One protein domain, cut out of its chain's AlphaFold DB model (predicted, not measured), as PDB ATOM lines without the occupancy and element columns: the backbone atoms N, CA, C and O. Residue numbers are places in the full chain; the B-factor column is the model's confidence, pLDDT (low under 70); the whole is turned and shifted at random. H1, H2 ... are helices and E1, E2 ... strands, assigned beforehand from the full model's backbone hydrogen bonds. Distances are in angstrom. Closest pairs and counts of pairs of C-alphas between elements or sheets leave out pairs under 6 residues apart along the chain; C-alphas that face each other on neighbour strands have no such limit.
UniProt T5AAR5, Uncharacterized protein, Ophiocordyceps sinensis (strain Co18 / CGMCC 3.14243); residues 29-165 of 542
ATOM      1  N   CYS A  29      21.824  43.218 -38.500       97.88
ATOM      2  CA  CYS A  29      21.099  43.503 -39.741       97.88
ATOM      3  C   CYS A  29      21.969  43.412 -41.004       97.88
ATOM      4  O   CYS A  29      21.550  42.795 -41.982       97.88
ATOM      5  N   ASP A  30      23.171  43.998 -41.002       98.00
ATOM      6  CA  ASP A  30      24.051  43.999 -42.176       98.00
ATOM      7  C   ASP A  30      24.502  42.581 -42.559       98.00
ATOM      8  O   ASP A  30      24.638  42.280 -43.747       98.00
ATOM      9  N   TYR A  31      24.725  41.713 -41.567       97.69
ATOM     10  CA  TYR A  31      25.067  40.306 -41.779       97.69
ATOM     11  C   TYR A  31      23.891  39.515 -42.349       97.69
ATOM     12  O   TYR A  31      24.010  38.924 -43.422       97.69
ATOM     13  N   HIS A  32      22.735  39.553 -41.682       97.56
ATOM     14  CA  HIS A  32      21.559  38.783 -42.099       97.56
ATOM     15  C   HIS A  32      20.978  39.273 -43.435       97.56
ATOM     16  O   HIS A  32      20.463  38.468 -44.212       97.56
ATOM     17  N   ALA A  33      21.135  40.558 -43.779       98.00
ATOM     18  CA  ALA A  33      20.803  41.072 -45.108       98.00
ATOM     19  C   ALA A  33      21.716  40.471 -46.193       98.00
ATOM     20  O   ALA A  33      21.214  39.971 -47.203       98.00
ATOM     21  N   ALA A  34      23.035  40.452 -45.961       97.38
ATOM     22  CA  ALA A  34      24.000  39.831 -46.872       97.38
ATOM     23  C   ALA A  34      23.763  38.323 -47.025       97.38
ATOM     24  O   ALA A  34      23.707  37.816 -48.141       97.38
ATOM     25  N   GLN A  35      23.585  37.612 -45.909       96.12
ATOM     26  CA  GLN A  35      23.408  36.163 -45.884       96.12
ATOM     27  C   GLN A  35      22.122  35.727 -46.599       96.12
ATOM     28  O   GLN A  35      22.139  34.760 -47.358       96.12
ATOM     29  N   ARG A  36      21.005  36.439 -46.380       95.31
ATOM     30  CA  ARG A  36      19.685  36.054 -46.904       95.31
ATOM     31  C   ARG A  36      19.426  36.521 -48.337       95.31
ATOM     32  O   ARG A  36      18.652  35.879 -49.043       95.31
ATOM     33  N   PHE A  37      20.035  37.627 -48.767       96.75
ATOM     34  CA  PHE A  37      19.768  38.239 -50.078       96.75
ATOM     35  C   PHE A  37      20.995  38.333 -51.000       96.75
ATOM     36  O   PHE A  37      20.868  38.816 -52.121       96.75
ATOM     37  N   GLY A  38      22.167  37.867 -50.561       97.44
ATOM     38  CA  GLY A  38      23.413  37.860 -51.335       97.44
ATOM     39  C   GLY A  38      24.187  39.184 -51.342       97.44
ATOM     40  O   GLY A  38      25.313  39.224 -51.832       97.44
ATOM     41  N   GLU A  39      23.627  40.265 -50.792       97.25
ATOM     42  CA  GLU A  39      24.251  41.594 -50.772       97.25
ATOM     43  C   GLU A  39      23.777  42.455 -49.585       97.25
ATOM     44  O   GLU A  39      22.681  42.271 -49.054       97.25
ATOM     45  N   ASN A  40      24.587  43.442 -49.188       97.62
ATOM     46  CA  ASN A  40      24.298  44.359 -48.081       97.62
ATOM     47  C   ASN A  40      24.109  45.807 -48.582       97.62
ATOM     48  O   ASN A  40      25.074  46.568 -48.693       97.62
ATOM     49  N   ASN A  41      22.874  46.203 -48.903       97.69
ATOM     50  CA  ASN A  41      22.552  47.542 -49.413       97.69
ATOM     51  C   ASN A  41      21.222  48.095 -48.840       97.69
ATOM     52  O   ASN A  41      20.589  47.457 -48.000       97.69
ATOM     53  N   LYS A  42      20.791  49.302 -49.268       97.56
ATOM     54  CA  LYS A  42      19.515  49.926 -48.825       97.56
ATOM     55  C   LYS A  42      18.336  48.966 -49.023       97.56
ATOM     56  O   LYS A  42      17.521  48.819 -48.120       97.56
ATOM     57  N   THR A  43      18.257  48.336 -50.191       97.50
ATOM     58  CA  THR A  43      17.151  47.471 -50.606       97.50
ATOM     59  C   THR A  43      17.108  46.181 -49.795       97.50
ATOM     60  O   THR A  43      16.042  45.822 -49.301       97.50
ATOM     61  N   THR A  44      18.240  45.497 -49.595       97.88
ATOM     62  CA  THR A  44      18.264  44.226 -48.851       97.88
ATOM     63  C   THR A  44      18.088  44.410 -47.347       97.88
ATOM     64  O   THR A  44      17.343  43.644 -46.737       97.88
ATOM     65  N   GLN A  45      18.658  45.464 -46.753       98.38
ATOM     66  CA  GLN A  45      18.392  45.810 -45.352       98.38
ATOM     67  C   GLN A  45      16.929  46.228 -45.131       98.38
ATOM     68  O   GLN A  45      16.300  45.763 -44.182       98.38
ATOM     69  N   LEU A  46      16.352  47.052 -46.020       97.88
ATOM     70  CA  LEU A  46      14.933  47.411 -45.940       97.88
ATOM     71  C   LEU A  46      14.045  46.173 -46.098       97.88
ATOM     72  O   LEU A  46      13.107  46.008 -45.328       97.88
ATOM     73  N   ARG A  47      14.360  45.266 -47.033       97.94
ATOM     74  CA  ARG A  47      13.610  44.016 -47.226       97.94
ATOM     75  C   ARG A  47      13.691  43.090 -46.010       97.94
ATOM     76  O   ARG A  47      12.689  42.464 -45.669       97.94
ATOM     77  N   LEU A  48      14.840  43.033 -45.326       98.12
ATOM     78  CA  LEU A  48      14.982  42.317 -44.053       98.12
ATOM     79  C   LEU A  48      14.073  42.922 -42.973       98.12
ATOM     80  O   LEU A  48      13.325  42.193 -42.328       98.12
ATOM     81  N   MET A  49      14.099  44.249 -42.807       98.38
ATOM     82  CA  MET A  49      13.274  44.946 -41.812       98.38
ATOM     83  C   MET A  49      11.780  44.858 -42.126       98.38
ATOM     84  O   MET A  49      10.991  44.597 -41.225       98.38
ATOM     85  N   GLN A  50      11.384  44.985 -43.395       98.19
ATOM     86  CA  GLN A  50      10.018  44.706 -43.838       98.19
ATOM     87  C   GLN A  50       9.600  43.286 -43.460       98.19
ATOM     88  O   GLN A  50       8.486  43.104 -42.984       98.19
ATOM     89  N   GLY A  51      10.486  42.300 -43.634       97.75
ATOM     90  CA  GLY A  51      10.254  40.904 -43.262       97.75
ATOM     91  C   GLY A  51       9.983  40.722 -41.775       97.75
ATOM     92  O   GLY A  51       8.905  40.269 -41.385       97.75
ATOM     93  N   ILE A  52      10.947  41.123 -40.946       97.94
ATOM     94  CA  ILE A  52      10.879  40.979 -39.488       97.94
ATOM     95  C   ILE A  52       9.668  41.734 -38.923       97.94
ATOM     96  O   ILE A  52       8.909  41.174 -38.134       97.94
ATOM     97  N   VAL A  53       9.426  42.970 -39.373       98.25
ATOM     98  CA  VAL A  53       8.280  43.773 -38.925       98.25
ATOM     99  C   VAL A  53       6.957  43.178 -39.426       98.25
ATOM    100  O   VAL A  53       6.026  43.035 -38.640       98.25
ATOM    101  N   ALA A  54       6.839  42.756 -40.688       98.00
ATOM    102  CA  ALA A  54       5.606  42.124 -41.164       98.00
ATOM    103  C   ALA A  54       5.269  40.861 -40.353       98.00
ATOM    104  O   ALA A  54       4.130  40.719 -39.907       98.00
ATOM    105  N   TYR A  55       6.254  39.993 -40.096       97.44
ATOM    106  CA  TYR A  55       6.075  38.758 -39.324       97.44
ATOM    107  C   TYR A  55       5.709  39.044 -37.861       97.44
ATOM    108  O   TYR A  55       4.751  38.472 -37.345       97.44
ATOM    109  N   ALA A  56       6.422  39.958 -37.193       97.75
ATOM    110  CA  ALA A  56       6.164  40.300 -35.793       97.75
ATOM    111  C   ALA A  56       4.762  40.892 -35.573       97.75
ATOM    112  O   ALA A  56       4.152  40.667 -34.529       97.75
ATOM    113  N   TYR A  57       4.223  41.630 -36.549       98.06
ATOM    114  CA  TYR A  57       2.913  42.266 -36.416       98.06
ATOM    115  C   TYR A  57       1.744  41.416 -36.923       98.06
ATOM    116  O   TYR A  57       0.685  41.423 -36.292       98.06
ATOM    117  N   ALA A  58       1.915  40.674 -38.022       97.06
ATOM    118  CA  ALA A  58       0.863  39.831 -38.595       97.06
ATOM    119  C   ALA A  58       0.802  38.408 -38.013       97.06
ATOM    120  O   ALA A  58      -0.265  37.795 -38.061       97.06
ATOM    121  N   GLY A  59       1.912  37.913 -37.459       95.50
ATOM    122  CA  GLY A  59       2.074  36.532 -37.007       95.50
ATOM    123  C   GLY A  59       2.612  35.607 -38.103       95.50
ATOM    124  O   GLY A  59       2.506  35.888 -39.297       95.50
ATOM    125  N   GLY A  60       3.189  34.480 -37.682       90.94
ATOM    126  CA  GLY A  60       3.779  33.467 -38.566       90.94
ATOM    127  C   GLY A  60       2.822  32.357 -39.008       90.94
ATOM    128  O   GLY A  60       3.177  31.558 -39.865       90.94
ATOM    129  N   GLY A  61       1.606  32.289 -38.453       86.31
ATOM    130  CA  GLY A  61       0.708  31.128 -38.581       86.31
ATOM    131  C   GLY A  61       0.188  30.794 -39.990       86.31
ATOM    132  O   GLY A  61      -0.472  29.772 -40.160       86.31
ATOM    133  N   THR A  62       0.457  31.630 -40.997       79.31
ATOM    134  CA  THR A  62       0.151  31.365 -42.416       79.31
ATOM    135  C   THR A  62       1.364  30.898 -43.226       79.31
ATOM    136  O   THR A  62       1.224  30.639 -44.422       79.31
ATOM    137  N   LEU A  63       2.546  30.804 -42.611       84.44
ATOM    138  CA  LEU A  63       3.797  30.484 -43.291       84.44
ATOM    139  C   LEU A  63       4.172  29.005 -43.128       84.44
ATOM    140  O   LEU A  63       4.054  28.456 -42.029       84.44
ATOM    141  N   PRO A  64       4.665  28.348 -44.196       69.25
ATOM    142  CA  PRO A  64       5.342  27.068 -44.042       69.25
ATOM    143  C   PRO A  64       6.604  27.261 -43.188       69.25
ATOM    144  O   PRO A  64       7.220  28.328 -43.213       69.25
ATOM    145  N   GLU A  65       6.988  26.220 -42.446       68.38
ATOM    146  CA  GLU A  65       8.210  26.194 -41.618       68.38
ATOM    147  C   GLU A  65       8.223  27.186 -40.432       68.38
ATOM    148  O   GLU A  65       9.274  27.474 -39.865       68.38
ATOM    149  N   ALA A  66       7.053  27.648 -39.972       65.25
ATOM    150  CA  ALA A  66       6.894  28.241 -38.639       65.25
ATOM    151  C   ALA A  66       7.027  27.155 -37.541       65.25
ATOM    152  O   ALA A  66       6.056  26.769 -36.887       65.25
ATOM    153  N   GLU A  67       8.226  26.589 -37.381       54.09
ATOM    154  CA  GLU A  67       8.472  25.485 -36.449       54.09
ATOM    155  C   GLU A  67       8.384  25.918 -34.975       54.09
ATOM    156  O   GLU A  67       9.022  26.873 -34.531       54.09
ATOM    157  N   GLY A  68       7.633  25.142 -34.186       55.22
ATOM    158  CA  GLY A  68       7.710  25.100 -32.721       55.22
ATOM    159  C   GLY A  68       7.057  26.261 -31.965       55.22
ATOM    160  O   GLY A  68       6.257  26.012 -31.070       55.22
ATOM    161  N   ASN A  69       7.358  27.508 -32.331       60.03
ATOM    162  CA  ASN A  69       6.917  28.713 -31.622       60.03
ATOM    163  C   ASN A  69       6.178  29.664 -32.573       60.03
ATOM    164  O   ASN A  69       6.742  30.631 -33.092       60.03
ATOM    165  N   ASN A  70       4.893  29.379 -32.802       71.38
ATOM    166  CA  ASN A  70       4.016  30.206 -33.626       71.38
ATOM    167  C   ASN A  70       3.838  31.604 -33.017       71.38
ATOM    168  O   ASN A  70       2.975  31.814 -32.165       71.38
ATOM    169  N   SER A  71       4.617  32.565 -33.520       90.94
ATOM    170  CA  SER A  71       4.327  33.994 -33.387       90.94
ATOM    171  C   SER A  71       2.872  34.236 -33.777       90.94
ATOM    172  O   SER A  71       2.477  34.040 -34.930       90.94
ATOM    173  N   THR A  72       2.068  34.624 -32.792       95.06
ATOM    174  CA  THR A  72       0.664  34.993 -32.983       95.06
ATOM    175  C   THR A  72       0.568  36.354 -33.661       95.06
ATOM    176  O   THR A  72      -0.360  36.582 -34.431       95.06
ATOM    177  N   GLY A  73       1.569  37.214 -33.472       96.75
ATOM    178  CA  GLY A  73       1.650  38.552 -34.036       96.75
ATOM    179  C   GLY A  73       1.036  39.612 -33.123       96.75
ATOM    180  O   GLY A  73       0.008  39.398 -32.481       96.75
ATOM    181  N   ILE A  74       1.643  40.799 -33.092       97.94
ATOM    182  CA  ILE A  74       1.237  41.926 -32.231       97.94
ATOM    183  C   ILE A  74      -0.229  42.353 -32.463       97.94
ATOM    184  O   ILE A  74      -0.898  42.811 -31.533       97.94
ATOM    185  N   PHE A  75      -0.764  42.193 -33.681       97.56
ATOM    186  CA  PHE A  75      -2.154  42.546 -34.004       97.56
ATOM    187  C   PHE A  75      -3.186  41.439 -33.740       97.56
ATOM    188  O   PHE A  75      -4.379  41.666 -33.973       97.56
ATOM    189  N   ASN A  76      -2.773  40.280 -33.228       96.69
ATOM    190  CA  ASN A  76      -3.661  39.184 -32.847       96.69
ATOM    191  C   ASN A  76      -3.581  38.933 -31.327       96.69
ATOM    192  O   ASN A  76      -2.639  39.393 -30.676       96.69
ATOM    193  N   PRO A  77      -4.573  38.251 -30.728       97.06
ATOM    194  CA  PRO A  77      -4.461  37.775 -29.355       97.06
ATOM    195  C   PRO A  77      -3.313  36.766 -29.225       97.06
ATOM    196  O   PRO A  77      -3.183  35.865 -30.055       97.06
ATOM    197  N   GLY A  78      -2.525  36.902 -28.166       95.94
ATOM    198  CA  GLY A  78      -1.433  36.001 -27.811       95.94
ATOM    199  C   GLY A  78      -1.327  35.839 -26.298       95.94
ATOM    200  O   GLY A  78      -2.207  36.276 -25.553       95.94
ATOM    201  N   ARG A  79      -0.256  35.193 -25.828       96.19
ATOM    202  CA  ARG A  79       0.010  34.984 -24.398       96.19
ATOM    203  C   ARG A  79       1.490  35.176 -24.096       96.19
ATOM    204  O   ARG A  79       2.313  34.774 -24.907       96.19
ATOM    205  N   LEU A  80       1.794  35.706 -22.914       95.12
ATOM    206  CA  LEU A  80       3.128  35.710 -22.305       95.12
ATOM    207  C   LEU A  80       2.985  35.286 -20.838       95.12
ATOM    208  O   LEU A  80       2.084  35.766 -20.152       95.12
ATOM    209  N   ASP A  81       3.834  34.373 -20.363       93.62
ATOM    210  CA  ASP A  81       3.841  33.875 -18.973       93.62
ATOM    211  C   ASP A  81       2.453  33.461 -18.450       93.62
ATOM    212  O   ASP A  81       2.050  33.739 -17.319       93.62
ATOM    213  N   GLY A  82       1.670  32.824 -19.324       94.56
ATOM    214  CA  GLY A  82       0.306  32.383 -19.031       94.56
ATOM    215  C   GLY A  82      -0.753  33.492 -19.000       94.56
ATOM    216  O   GLY A  82      -1.928  33.156 -18.867       94.56
ATOM    217  N   ARG A  83      -0.394  34.769 -19.173       96.69
ATOM    218  CA  ARG A  83      -1.315  35.916 -19.265       96.69
ATOM    219  C   ARG A  83      -1.716  36.167 -20.715       96.69
ATOM    220  O   ARG A  83      -0.858  36.162 -21.591       96.69
ATOM    221  N   ASP A  84      -2.999  36.417 -20.966       97.50
ATOM    222  CA  ASP A  84      -3.488  36.819 -22.289       97.50
ATOM    223  C   ASP A  84      -3.095  38.272 -22.606       97.50
ATOM    224  O   ASP A  84      -3.214  39.160 -21.761       97.50
ATOM    225  N   VAL A  85      -2.632  38.518 -23.835       97.69
ATOM    226  CA  VAL A  85      -2.179  39.829 -24.322       97.69
ATOM    227  C   VAL A  85      -2.835  40.135 -25.667       97.69
ATOM    228  O   VAL A  85      -2.875  39.292 -26.562       97.69
ATOM    229  N   PHE A  86      -3.333  41.361 -25.840       97.75
ATOM    230  CA  PHE A  86      -3.908  41.810 -27.109       97.75
ATOM    231  C   PHE A  86      -3.605  43.292 -27.353       97.75
ATOM    232  O   PHE A  86      -4.224  44.171 -26.755       97.75
ATOM    233  N   LEU A  87      -2.645  43.574 -28.242       98.06
ATOM    234  CA  LEU A  87      -2.130  44.934 -28.459       98.06
ATOM    235  C   LEU A  87      -2.818  45.693 -29.609       98.06
ATOM    236  O   LEU A  87      -2.698  46.912 -29.705       98.06
ATOM    237  N   ARG A  88      -3.611  45.022 -30.455       97.69
ATOM    238  CA  ARG A  88      -4.364  45.668 -31.551       97.69
ATOM    239  C   ARG A  88      -5.220  46.888 -31.137       97.69
ATOM    240  O   ARG A  88      -5.262  47.834 -31.927       97.69
ATOM    241  N   PRO A  89      -5.876  46.932 -29.953       97.94
ATOM    242  CA  PRO A  89      -6.678  48.084 -29.529       97.94
ATOM    243  C   PRO A  89      -5.906  49.407 -29.409       97.94
ATOM    244  O   PRO A  89      -6.517  50.469 -29.473       97.94
ATOM    245  N   TYR A  90      -4.579  49.353 -29.259       97.38
ATOM    246  CA  TYR A  90      -3.712  50.535 -29.205       97.38
ATOM    247  C   TYR A  90      -3.382  51.112 -30.596       97.38
ATOM    248  O   TYR A  90      -2.869  52.224 -30.689       97.38
ATOM    249  N   PHE A  91      -3.682  50.372 -31.672       97.88
ATOM    250  CA  PHE A  91      -3.372  50.743 -33.061       97.88
ATOM    251  C   PHE A  91      -4.619  50.972 -33.925       97.88
ATOM    252  O   PHE A  91      -4.560  51.703 -34.902       97.88
ATOM    253  N   ASN A  92      -5.767  50.377 -33.599       97.56
ATOM    254  CA  ASN A  92      -6.984  50.483 -34.417       97.56
ATOM    255  C   ASN A  92      -7.850  51.737 -34.136       97.56
ATOM    256  O   ASN A  92      -8.985  51.801 -34.602       97.56
ATOM    257  N   GLY A  93      -7.367  52.690 -33.331       97.12
ATOM    258  CA  GLY A  93      -8.108  53.887 -32.910       97.12
ATOM    259  C   GLY A  93      -9.182  53.675 -31.832       97.12
ATOM    260  O   GLY A  93      -9.788  54.650 -31.401       97.12
ATOM    261  N   SER A  94      -9.408  52.444 -31.346       97.62
ATOM    262  CA  SER A  94     -10.416  52.159 -30.301       97.62
ATOM    263  C   SER A  94     -10.034  52.640 -28.893       97.62
ATOM    264  O   SER A  94     -10.877  52.654 -27.997       97.62
ATOM    265  N   LYS A  95      -8.774  53.039 -28.688       97.12
ATOM    266  CA  LYS A  95      -8.270  53.657 -27.458       97.12
ATOM    267  C   LYS A  95      -7.603  54.992 -27.784       97.12
ATOM    268  O   LYS A  95      -6.880  55.102 -28.770       97.12
ATOM    269  N   ALA A  96      -7.816  55.985 -26.924       97.50
ATOM    270  CA  ALA A  96      -7.113  57.261 -26.977       97.50
ATOM    271  C   ALA A  96      -5.699  57.092 -26.401       97.50
ATOM    272  O   ALA A  96      -5.489  57.258 -25.205       97.50
ATOM    273  N   THR A  97      -4.764  56.649 -27.239       96.06
ATOM    274  CA  THR A  97      -3.423  56.197 -26.817       96.06
ATOM    275  C   THR A  97      -2.288  56.788 -27.641       96.06
ATOM    276  O   THR A  97      -1.127  56.651 -27.267       96.06
ATOM    277  N   THR A  98      -2.601  57.447 -28.759       96.06
ATOM    278  CA  THR A  98      -1.613  58.173 -29.562       96.06
ATOM    279  C   THR A  98      -1.376  59.539 -28.938       96.06
ATOM    280  O   THR A  98      -2.339  60.214 -28.583       96.06
ATOM    281  N   ASN A  99      -0.118  59.954 -28.817       95.50
ATOM    282  CA  ASN A  99       0.220  61.320 -28.439       95.50
ATOM    283  C   ASN A  99       0.125  62.251 -29.663       95.50
ATOM    284  O   ASN A  99       0.791  62.019 -30.673       95.50
ATOM    285  N   LEU A 100      -0.715  63.280 -29.567       92.94
ATOM    286  CA  LEU A 100      -0.845  64.361 -30.541       92.94
ATOM    287  C   LEU A 100      -0.839  65.701 -29.797       92.94
ATOM    288  O   LEU A 100      -1.852  66.083 -29.219       92.94
ATOM    289  N   ASN A 101       0.284  66.419 -29.839       89.06
ATOM    290  CA  ASN A 101       0.505  67.701 -29.161       89.06
ATOM    291  C   ASN A 101       0.223  67.633 -27.648       89.06
ATOM    292  O   ASN A 101      -0.545  68.437 -27.123       89.06
ATOM    293  N   ASP A 102       0.811  66.651 -26.955       91.81
ATOM    294  CA  ASP A 102       0.593  66.410 -25.517       91.81
ATOM    295  C   ASP A 102      -0.874  66.080 -25.155       91.81
ATOM    296  O   ASP A 102      -1.357  66.363 -24.059       91.81
ATOM    297  N   GLN A 103      -1.607  65.460 -26.090       94.88
ATOM    298  CA  GLN A 103      -2.970  64.972 -25.873       94.88
ATOM    299  C   GLN A 103      -3.132  63.523 -26.334       94.88
ATOM    300  O   GLN A 103      -2.616  63.112 -27.374       94.88
ATOM    301  N   ALA A 104      -3.887  62.750 -25.553       96.88
ATOM    302  CA  ALA A 104      -4.225  61.367 -25.861       96.88
ATOM    303  C   ALA A 104      -5.373  61.313 -26.883       96.88
ATOM    304  O   ALA A 104      -6.505  61.691 -26.575       96.88
ATOM    305  N   VAL A 105      -5.102  60.814 -28.091       97.44
ATOM    306  CA  VAL A 105      -6.085  60.712 -29.182       97.44
ATOM    307  C   VAL A 105      -6.190  59.295 -29.748       97.44
ATOM    308  O   VAL A 105      -5.239  58.507 -29.723       97.44
ATOM    309  N   GLY A 106      -7.383  58.945 -30.234       97.19
ATOM    310  CA  GLY A 106      -7.663  57.661 -30.875       97.19
ATOM    311  C   GLY A 106      -7.437  57.751 -32.378       97.19
ATOM    312  O   GLY A 106      -8.312  58.219 -33.101       97.19
ATOM    313  N   ILE A 107      -6.272  57.305 -32.848       97.12
ATOM    314  CA  ILE A 107      -5.925  57.286 -34.276       97.12
ATOM    315  C   ILE A 107      -5.903  55.844 -34.775       97.12
ATOM    316  O   ILE A 107      -5.300  54.962 -34.160       97.12
ATOM    317  N   ASN A 108      -6.591  55.598 -35.892       97.75
ATOM    318  CA  ASN A 108      -6.552  54.309 -36.569       97.75
ATOM    319  C   ASN A 108      -5.298  54.221 -37.445       97.75
ATOM    320  O   ASN A 108      -5.288  54.660 -38.592       97.75
ATOM    321  N   TRP A 109      -4.266  53.610 -36.878       98.00
ATOM    322  CA  TRP A 109      -2.999  53.253 -37.500       98.00
ATOM    323  C   TRP A 109      -3.066  51.982 -38.369       98.00
ATOM    324  O   TRP A 109      -2.035  51.527 -38.855       98.00
ATOM    325  N   LEU A 110      -4.251  51.383 -38.547       97.81
ATOM    326  CA  LEU A 110      -4.498  50.177 -39.358       97.81
ATOM    327  C   LEU A 110      -5.427  50.452 -40.561       97.81
ATOM    328  O   LEU A 110      -6.052  49.543 -41.108       97.81
ATOM    329  N   ASP A 111      -5.534  51.717 -40.964       97.75
ATOM    330  CA  ASP A 111      -6.338  52.228 -42.082       97.75
ATOM    331  C   ASP A 111      -5.780  51.877 -43.480       97.75
ATOM    332  O   ASP A 111      -6.486  52.002 -44.481       97.75
ATOM    333  N   GLY A 112      -4.542  51.381 -43.560       97.19
ATOM    334  CA  GLY A 112      -3.882  50.921 -44.790       97.19
ATOM    335  C   GLY A 112      -4.136  49.459 -45.170       97.19
ATOM    336  O   GLY A 112      -3.422  48.934 -46.022       97.19
ATOM    337  N   GLY A 113      -5.126  48.797 -44.556       96.81
ATOM    338  CA  GLY A 113      -5.479  47.390 -44.802       96.81
ATOM    339  C   GLY A 113      -5.134  46.424 -43.659       96.81
ATOM    340  O   GLY A 113      -5.333  45.215 -43.790       96.81
ATOM    341  N   GLY A 114      -4.629  46.924 -42.529       96.56
ATOM    342  CA  GLY A 114      -4.294  46.124 -41.353       96.56
ATOM    343  C   GLY A 114      -3.234  45.063 -41.658       96.56
ATOM    344  O   GLY A 114      -2.175  45.366 -42.201       96.56
ATOM    345  N   THR A 115      -3.503  43.804 -41.312       96.94
ATOM    346  CA  THR A 115      -2.572  42.690 -41.551       96.94
ATOM    347  C   THR A 115      -2.508  42.230 -43.010       96.94
ATOM    348  O   THR A 115      -1.536  41.575 -43.376       96.94
ATOM    349  N   ALA A 116      -3.482  42.570 -43.862       97.31
ATOM    350  CA  ALA A 116      -3.557  42.064 -45.236       97.31
ATOM    351  C   ALA A 116      -2.301  42.352 -46.098       97.31
ATOM    352  O   ALA A 116      -1.738  41.388 -46.621       97.31
ATOM    353  N   PRO A 117      -1.789  43.601 -46.212       98.00
ATOM    354  CA  PRO A 117      -0.571  43.878 -46.989       98.00
ATOM    355  C   PRO A 117       0.696  43.247 -46.388       98.00
ATOM    356  O   PRO A 117       1.665  43.011 -47.105       98.00
ATOM    357  N   LEU A 118       0.698  42.946 -45.084       97.75
ATOM    358  CA  LEU A 118       1.809  42.259 -44.419       97.75
ATOM    359  C   LEU A 118       1.811  40.769 -44.774       97.75
ATOM    360  O   LEU A 118       2.840  40.228 -45.158       97.75
ATOM    361  N   ILE A 119       0.645  40.117 -44.705       96.50
ATOM    362  CA  ILE A 119       0.477  38.696 -45.040       96.50
ATOM    363  C   ILE A 119       0.755  38.449 -46.530       96.50
ATOM    364  O   ILE A 119       1.424  37.472 -46.860       96.50
ATOM    365  N   ALA A 120       0.299  39.344 -47.415       96.88
ATOM    366  CA  ALA A 120       0.564  39.275 -48.855       96.88
ATOM    367  C   ALA A 120       2.063  39.383 -49.195       96.88
ATOM    368  O   ALA A 120       2.535  38.754 -50.139       96.88
ATOM    369  N   PHE A 121       2.828  40.133 -48.402       97.12
ATOM    370  CA  PHE A 121       4.280  40.188 -48.540       97.12
ATOM    371  C   PHE A 121       4.963  38.937 -47.973       97.12
ATOM    372  O   PHE A 121       5.818  38.345 -48.630       97.12
ATOM    373  N   LEU A 122       4.563  38.502 -46.774       95.50
ATOM    374  CA  LEU A 122       5.132  37.331 -46.105       95.50
ATOM    375  C   LEU A 122       4.953  36.045 -46.922       95.50
ATOM    376  O   LEU A 122       5.887  35.255 -47.024       95.50
ATOM    377  N   ASN A 123       3.781  35.843 -47.534       94.88
ATOM    378  CA  ASN A 123       3.512  34.675 -48.379       94.88
ATOM    379  C   ASN A 123       4.053  34.808 -49.822       94.88
ATOM    380  O   ASN A 123       3.830  33.917 -50.638       94.88
ATOM    381  N   GLY A 124       4.747  35.907 -50.145       94.69
ATOM    382  CA  GLY A 124       5.348  36.157 -51.456       94.69
ATOM    383  C   GLY A 124       4.382  36.586 -52.567       94.69
ATOM    384  O   GLY A 124       4.805  36.649 -53.719       94.69
ATOM    385  N   SER A 125       3.117  36.901 -52.258       96.50
ATOM    386  CA  SER A 125       2.162  37.447 -53.242       96.50
ATOM    387  C   SER A 125       2.554  38.850 -53.723       96.50
ATOM    388  O   SER A 125       2.249  39.210 -54.858       96.50
ATOM    389  N   THR A 126       3.235  39.635 -52.883       97.31
ATOM    390  CA  THR A 126       3.792  40.954 -53.221       97.31
ATOM    391  C   THR A 126       5.296  41.013 -52.944       97.31
ATOM    392  O   THR A 126       5.824  40.332 -52.064       97.31
ATOM    393  N   ALA A 127       6.021  41.853 -53.692       95.69
ATOM    394  CA  ALA A 127       7.475  41.988 -53.543       95.69
ATOM    395  C   ALA A 127       7.892  42.786 -52.291       95.69
ATOM    396  O   ALA A 127       9.014  42.627 -51.804       95.69
ATOM    397  N   THR A 128       6.994  43.635 -51.782       95.25
ATOM    398  CA  THR A 128       7.131  44.410 -50.540       95.25
ATOM    399  C   THR A 128       5.792  44.438 -49.794       95.25
ATOM    400  O   THR A 128       4.772  44.006 -50.335       95.25
ATOM    401  N   ALA A 129       5.770  44.943 -48.557       93.88
ATOM    402  CA  ALA A 129       4.525  45.220 -47.838       93.88
ATOM    403  C   ALA A 129       3.809  46.432 -48.467       93.88
ATOM    404  O   ALA A 129       4.081  47.579 -48.114       93.88
ATOM    405  N   GLU A 130       2.907  46.170 -49.418       95.31
ATOM    406  CA  GLU A 130       2.195  47.174 -50.226       95.31
ATOM    407  C   GLU A 130       1.090  47.895 -49.430       95.31
ATOM    408  O   GLU A 130      -0.107  47.750 -49.668       95.31
ATOM    409  N   ILE A 131       1.503  48.686 -48.439       97.12
ATOM    410  CA  ILE A 131       0.611  49.531 -47.641       97.12
ATOM    411  C   ILE A 131       0.286  50.798 -48.444       97.12
ATOM    412  O   ILE A 131       1.177  51.458 -48.981       97.12
ATOM    413  N   LYS A 132      -0.998  51.165 -48.518       95.88
ATOM    414  CA  LYS A 132      -1.469  52.317 -49.303       95.88
ATOM    415  C   LYS A 132      -0.835  53.629 -48.820       95.88
ATOM    416  O   LYS A 132      -1.097  54.068 -47.701       95.88
ATOM    417  N   ALA A 133      -0.066  54.292 -49.683       95.44
ATOM    418  CA  ALA A 133       0.541  55.591 -49.388       95.44
ATOM    419  C   ALA A 133      -0.506  56.645 -48.969       95.44
ATOM    420  O   ALA A 133      -1.608  56.697 -49.519       95.44
ATOM    421  N   GLY A 134      -0.148  57.486 -47.994       94.44
ATOM    422  CA  GLY A 134      -1.032  58.513 -47.427       94.44
ATOM    423  C   GLY A 134      -2.005  58.025 -46.344       94.44
ATOM    424  O   GLY A 134      -2.806  58.822 -45.870       94.44
ATOM    425  N   THR A 135      -1.940  56.750 -45.949       97.19
ATOM    426  CA  THR A 135      -2.645  56.216 -44.766       97.19
ATOM    427  C   THR A 135      -1.786  56.347 -43.508       97.19
ATOM    428  O   THR A 135      -0.555  56.360 -43.602       97.19
ATOM    429  N   ASN A 136      -2.404  56.390 -42.325       97.19
ATOM    430  CA  ASN A 136      -1.671  56.384 -41.054       97.19
ATOM    431  C   ASN A 136      -0.802  55.125 -40.933       97.19
ATOM    432  O   ASN A 136       0.345  55.200 -40.495       97.19
ATOM    433  N   GLN A 137      -1.308  53.974 -41.387       98.00
ATOM    434  CA  GLN A 137      -0.557  52.723 -41.414       98.00
ATOM    435  C   GLN A 137       0.715  52.819 -42.268       98.00
ATOM    436  O   GLN A 137       1.745  52.258 -41.893       98.00
ATOM    437  N   TYR A 138       0.681  53.526 -43.401       96.88
ATOM    438  CA  TYR A 138       1.876  53.735 -44.219       96.88
ATOM    439  C   TYR A 138       2.941  54.524 -43.450       96.88
ATOM    440  O   TYR A 138       4.093  54.092 -43.397       96.88
ATOM    441  N   THR A 139       2.557  55.625 -42.796       95.38
ATOM    442  CA  THR A 139       3.451  56.411 -41.927       95.38
ATOM    443  C   THR A 139       4.021  55.550 -40.795       95.38
ATOM    444  O   THR A 139       5.234  55.468 -40.629       95.38
ATOM    445  N   LEU A 140       3.165  54.815 -40.079       95.94
ATOM    446  CA  LEU A 140       3.560  53.922 -38.986       95.94
ATOM    447  C   LEU A 140       4.631  52.910 -39.413       95.94
ATOM    448  O   LEU A 140       5.687  52.813 -38.791       95.94
ATOM    449  N   PHE A 141       4.370  52.157 -40.483       97.25
ATOM    450  CA  PHE A 141       5.261  51.083 -40.914       97.25
ATOM    451  C   PHE A 141       6.551  51.611 -41.542       97.25
ATOM    452  O   PHE A 141       7.616  51.060 -41.274       97.25
ATOM    453  N   THR A 142       6.495  52.698 -42.320       95.69
ATOM    454  CA  THR A 142       7.705  53.340 -42.863       95.69
ATOM    455  C   THR A 142       8.624  53.854 -41.753       95.69
ATOM    456  O   THR A 142       9.837  53.639 -41.813       95.69
ATOM    457  N   HIS A 143       8.060  54.439 -40.695       94.88
ATOM    458  CA  HIS A 143       8.802  54.849 -39.501       94.88
ATOM    459  C   HIS A 143       9.356  53.656 -38.723       94.88
ATOM    460  O   HIS A 143      10.521  53.675 -38.325       94.88
ATOM    461  N   TRP A 144       8.566  52.592 -38.548       96.00
ATOM    462  CA  TRP A 144       9.019  51.350 -37.918       96.00
ATOM    463  C   TRP A 144      10.184  50.706 -38.669       96.00
ATOM    464  O   TRP A 144      11.126  50.267 -38.017       96.00
ATOM    465  N   TYR A 145      10.207  50.711 -40.005       96.94
ATOM    466  CA  TYR A 145      11.366  50.206 -40.749       96.94
ATOM    467  C   TYR A 145      12.645  50.988 -40.414       96.94
ATOM    468  O   TYR A 145      13.698  50.374 -40.265       96.94
ATOM    469  N   VAL A 146      12.576  52.314 -40.229       95.69
ATOM    470  CA  VAL A 146      13.739  53.114 -39.795       95.69
ATOM    471  C   VAL A 146      14.088  52.849 -38.329       95.69
ATOM    472  O   VAL A 146      15.261  52.655 -38.009       95.69
ATOM    473  N   ALA A 147      13.096  52.826 -37.435       94.81
ATOM    474  CA  ALA A 147      13.298  52.641 -35.998       94.81
ATOM    475  C   ALA A 147      13.874  51.254 -35.674       94.81
ATOM    476  O   ALA A 147      14.925  51.159 -35.040       94.81
ATOM    477  N   PHE A 148      13.258  50.182 -36.182       96.75
ATOM    478  CA  PHE A 148      13.812  48.834 -36.078       96.75
ATOM    479  C   PHE A 148      15.109  48.700 -36.871       96.75
ATOM    480  O   PHE A 148      16.048  48.095 -36.369       96.75
ATOM    481  N   GLY A 149      15.241  49.370 -38.020       97.00
ATOM    482  CA  GLY A 149      16.514  49.465 -38.729       97.00
ATOM    483  C   GLY A 149      17.659  49.948 -37.830       97.00
ATOM    484  O   GLY A 149      18.729  49.346 -37.828       97.00
ATOM    485  N   LYS A 150      17.432  50.979 -37.006       95.06
ATOM    486  CA  LYS A 150      18.410  51.435 -36.004       95.06
ATOM    487  C   LYS A 150      18.633  50.403 -34.890       95.06
ATOM    488  O   LYS A 150      19.784  50.087 -34.609       95.06
ATOM    489  N   ILE A 151      17.568  49.851 -34.297       95.00
ATOM    490  CA  ILE A 151      17.643  48.862 -33.196       95.00
ATOM    491  C   ILE A 151      18.433  47.606 -33.608       95.00
ATOM    492  O   ILE A 151      19.259  47.110 -32.847       95.00
ATOM    493  N   PHE A 152      18.220  47.119 -34.830       96.62
ATOM    494  CA  PHE A 152      18.870  45.933 -35.394       96.62
ATOM    495  C   PHE A 152      20.257  46.225 -36.006       96.62
ATOM    496  O   PHE A 152      20.953  45.312 -36.466       96.62
ATOM    497  N   GLY A 153      20.676  47.493 -36.025       96.19
ATOM    498  CA  GLY A 153      21.992  47.924 -36.486       96.19
ATOM    499  C   GLY A 153      22.170  48.072 -37.997       96.19
ATOM    500  O   GLY A 153      23.306  48.073 -38.462       96.19
ATOM    501  N   CYS A 154      21.095  48.206 -38.774       98.00
ATOM    502  CA  CYS A 154      21.153  48.386 -40.226       98.00
ATOM    503  C   CYS A 154      21.905  49.675 -40.606       98.00
ATOM    504  O   CYS A 154      21.419  50.788 -40.381       98.00
ATOM    505  N   SER A 155      23.062  49.548 -41.259       97.44
ATOM    506  CA  SER A 155      23.927  50.677 -41.641       97.44
ATOM    507  C   SER A 155      23.314  51.648 -42.665       97.44
ATOM    508  O   SER A 155      23.877  52.717 -42.932       97.44
ATOM    509  N   ARG A 156      22.161  51.304 -43.256       97.00
ATOM    510  CA  ARG A 156      21.387  52.121 -44.205       97.00
ATOM    511  C   ARG A 156      20.015  52.555 -43.673       97.00
ATOM    512  O   ARG A 156      19.273  53.158 -44.445       97.00
ATOM    513  N   ALA A 157      19.690  52.331 -42.393       95.69
ATOM    514  CA  ALA A 157      18.372  52.637 -41.810       95.69
ATOM    515  C   ALA A 157      17.882  54.071 -42.088       95.69
ATOM    516  O   ALA A 157      16.754  54.277 -42.528       95.69
ATOM    517  N   THR A 158      18.755  55.069 -41.918       92.69
ATOM    518  CA  THR A 158      18.448  56.493 -42.169       92.69
ATOM    519  C   THR A 158      18.169  56.828 -43.637       92.69
ATOM    520  O   THR A 158      17.705  57.923 -43.931       92.69
ATOM    521  N   LYS A 159      18.447  55.898 -44.560       95.06
ATOM    522  CA  LYS A 159      18.218  56.033 -46.002       95.06
ATOM    523  C   LYS A 159      17.052  55.184 -46.504       95.06
ATOM    524  O   LYS A 159      16.816  55.181 -47.708       95.06
ATOM    525  N   PHE A 160      16.354  54.435 -45.644       95.19
ATOM    526  CA  PHE A 160      15.215  53.610 -46.068       95.19
ATOM    527  C   PHE A 160      14.098  54.452 -46.683       95.19
ATOM    528  O   PHE A 160      13.538  54.058 -47.703       95.19
ATOM    529  N   LEU A 161      13.843  55.629 -46.112       92.31
ATOM    530  CA  LEU A 161      12.908  56.618 -46.638       92.31
ATOM    531  C   LEU A 161      13.645  57.610 -47.539       92.31
ATOM    532  O   LEU A 161      14.832  57.879 -47.346       92.31
ATOM    533  N   ASP A 162      12.936  58.158 -48.523       89.00
ATOM    534  CA  ASP A 162      13.503  59.148 -49.451       89.00
ATOM    535  C   ASP A 162      13.486  60.571 -48.864       89.00
ATOM    536  O   ASP A 162      14.203  61.455 -49.331       89.00
ATOM    537  N   LYS A 163      12.698  60.783 -47.802       88.81
ATOM    538  CA  LYS A 163      12.729  61.973 -46.947       88.81
ATOM    539  C   LYS A 163      13.437  61.642 -45.637       88.81
ATOM    540  O   LYS A 163      13.264  60.553 -45.094       88.81
ATOM    541  N   SER A 164      14.203  62.595 -45.110       81.81
ATOM    542  CA  SER A 164      14.815  62.486 -43.784       81.81
ATOM    543  C   SER A 164      13.743  62.391 -42.700       81.81
ATOM    544  O   SER A 164      12.849  63.233 -42.644       81.81
ATOM    545  N   PHE A 165      13.879  61.404 -41.817       83.38
ATOM    546  CA  PHE A 165      13.001  61.195 -40.672       83.38
ATOM    547  C   PHE A 165      13.794  61.332 -39.368       83.38
ATOM    548  O   PHE A 165      14.736  60.572 -39.125       83.38
TER     549      PHE A 165
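What this domain is: This is residues 29 to 165 of the 542 residues of an uncharacterized protein of Ophiocordyceps sinensis (strain Co18 / CGMCC 3.14243) (UniProt T5AAR5). A long helix, H2, runs through the middle of the domain, and three other helices cross it on different sides: H1 near its first turns, H3 over its later residues 51 to 58, and H4 with residues 144 to 149. Long loops fill out the rest, and a small two-strand hairpin, E1 and E2, lies far from this helical core, its residues 79 to 84 sticking out free. The printed part has 137 residues, with elements in the order H1 H2 E1 E2 H3 H4; under half of the residues are in named elements, and by these the class is mostly helix. The two strands make one antiparallel sheet, E1 - E2. The whole is compact, with a radius of gyration of the C-alphas of 15.6 A and spans of 43 by 40 by 28 A.

Where its parts are: Strand E1 is residues 78 to 80, beginning with C-alpha 78 at (-1.433, 36.001, -27.811), and E2 is residues 83 to 85. H2, residues 42 to 58, is the longest helix and measures 23.5 A from first to last C-alpha. H1 is residues 29 to 37, 11.7 A long, with C-alpha 29 at (21.099, 43.503, -39.741). H3 is residues 116 to 122, 9.9 A long. H4, residues 136 to 151, is 22.2 A long and ends with C-alpha 151 at (17.643, 48.862, -33.196).

How they stand to each other: E1 and E2 form a hairpin, antiparallel at 135 degrees between their directions, with N 78 and O 85 2.9 A apart and N 83 and O 80 2.8 A apart, both within hydrogen-bond range. H2 is the hub, touching three helices, and the helix packing is mostly crossed. With residues 44 to 48 alone H2 touches H1, about perpendicular at 87 degrees; the closest C-alphas are those of Ala 33 and Gln 45, 5.3 A apart. With residues 51 to 58 alone it touches H3, opposite ways at a steep tilt of 58 degrees; the closest C-alphas, of Ala 54 and Leu 118, are 5.0 A apart. H4 touches H2 with residues 144 to 149 alone, opposite ways at a steep tilt of 66 degrees; the closest C-alphas, of Met 49 and Tyr 145, are 5.7 A apart. H1 and H4 are close but not clearly touching, with the C-alphas of Cys 29 and Gly 149 7.6 A apart. H3 and H4 are apart. In H1, H2, H3 and H4 every O i to N i+4 pair is within hydrogen-bond range.

The domain as a whole: The two C-alphas farthest apart, of Gly 38 and Gln 103, are 45.6 A from each other. The printed part has no cut. The links H2 to E1, E2 to H3 and H3 to H4 are long, with 19, 30 and 13 residues; in the second, residues 98 to 99 pair antiparallel with residues 104 to 105. The mean pLDDT of the printed part is 94.2, and residues 64 to 69 are under 70.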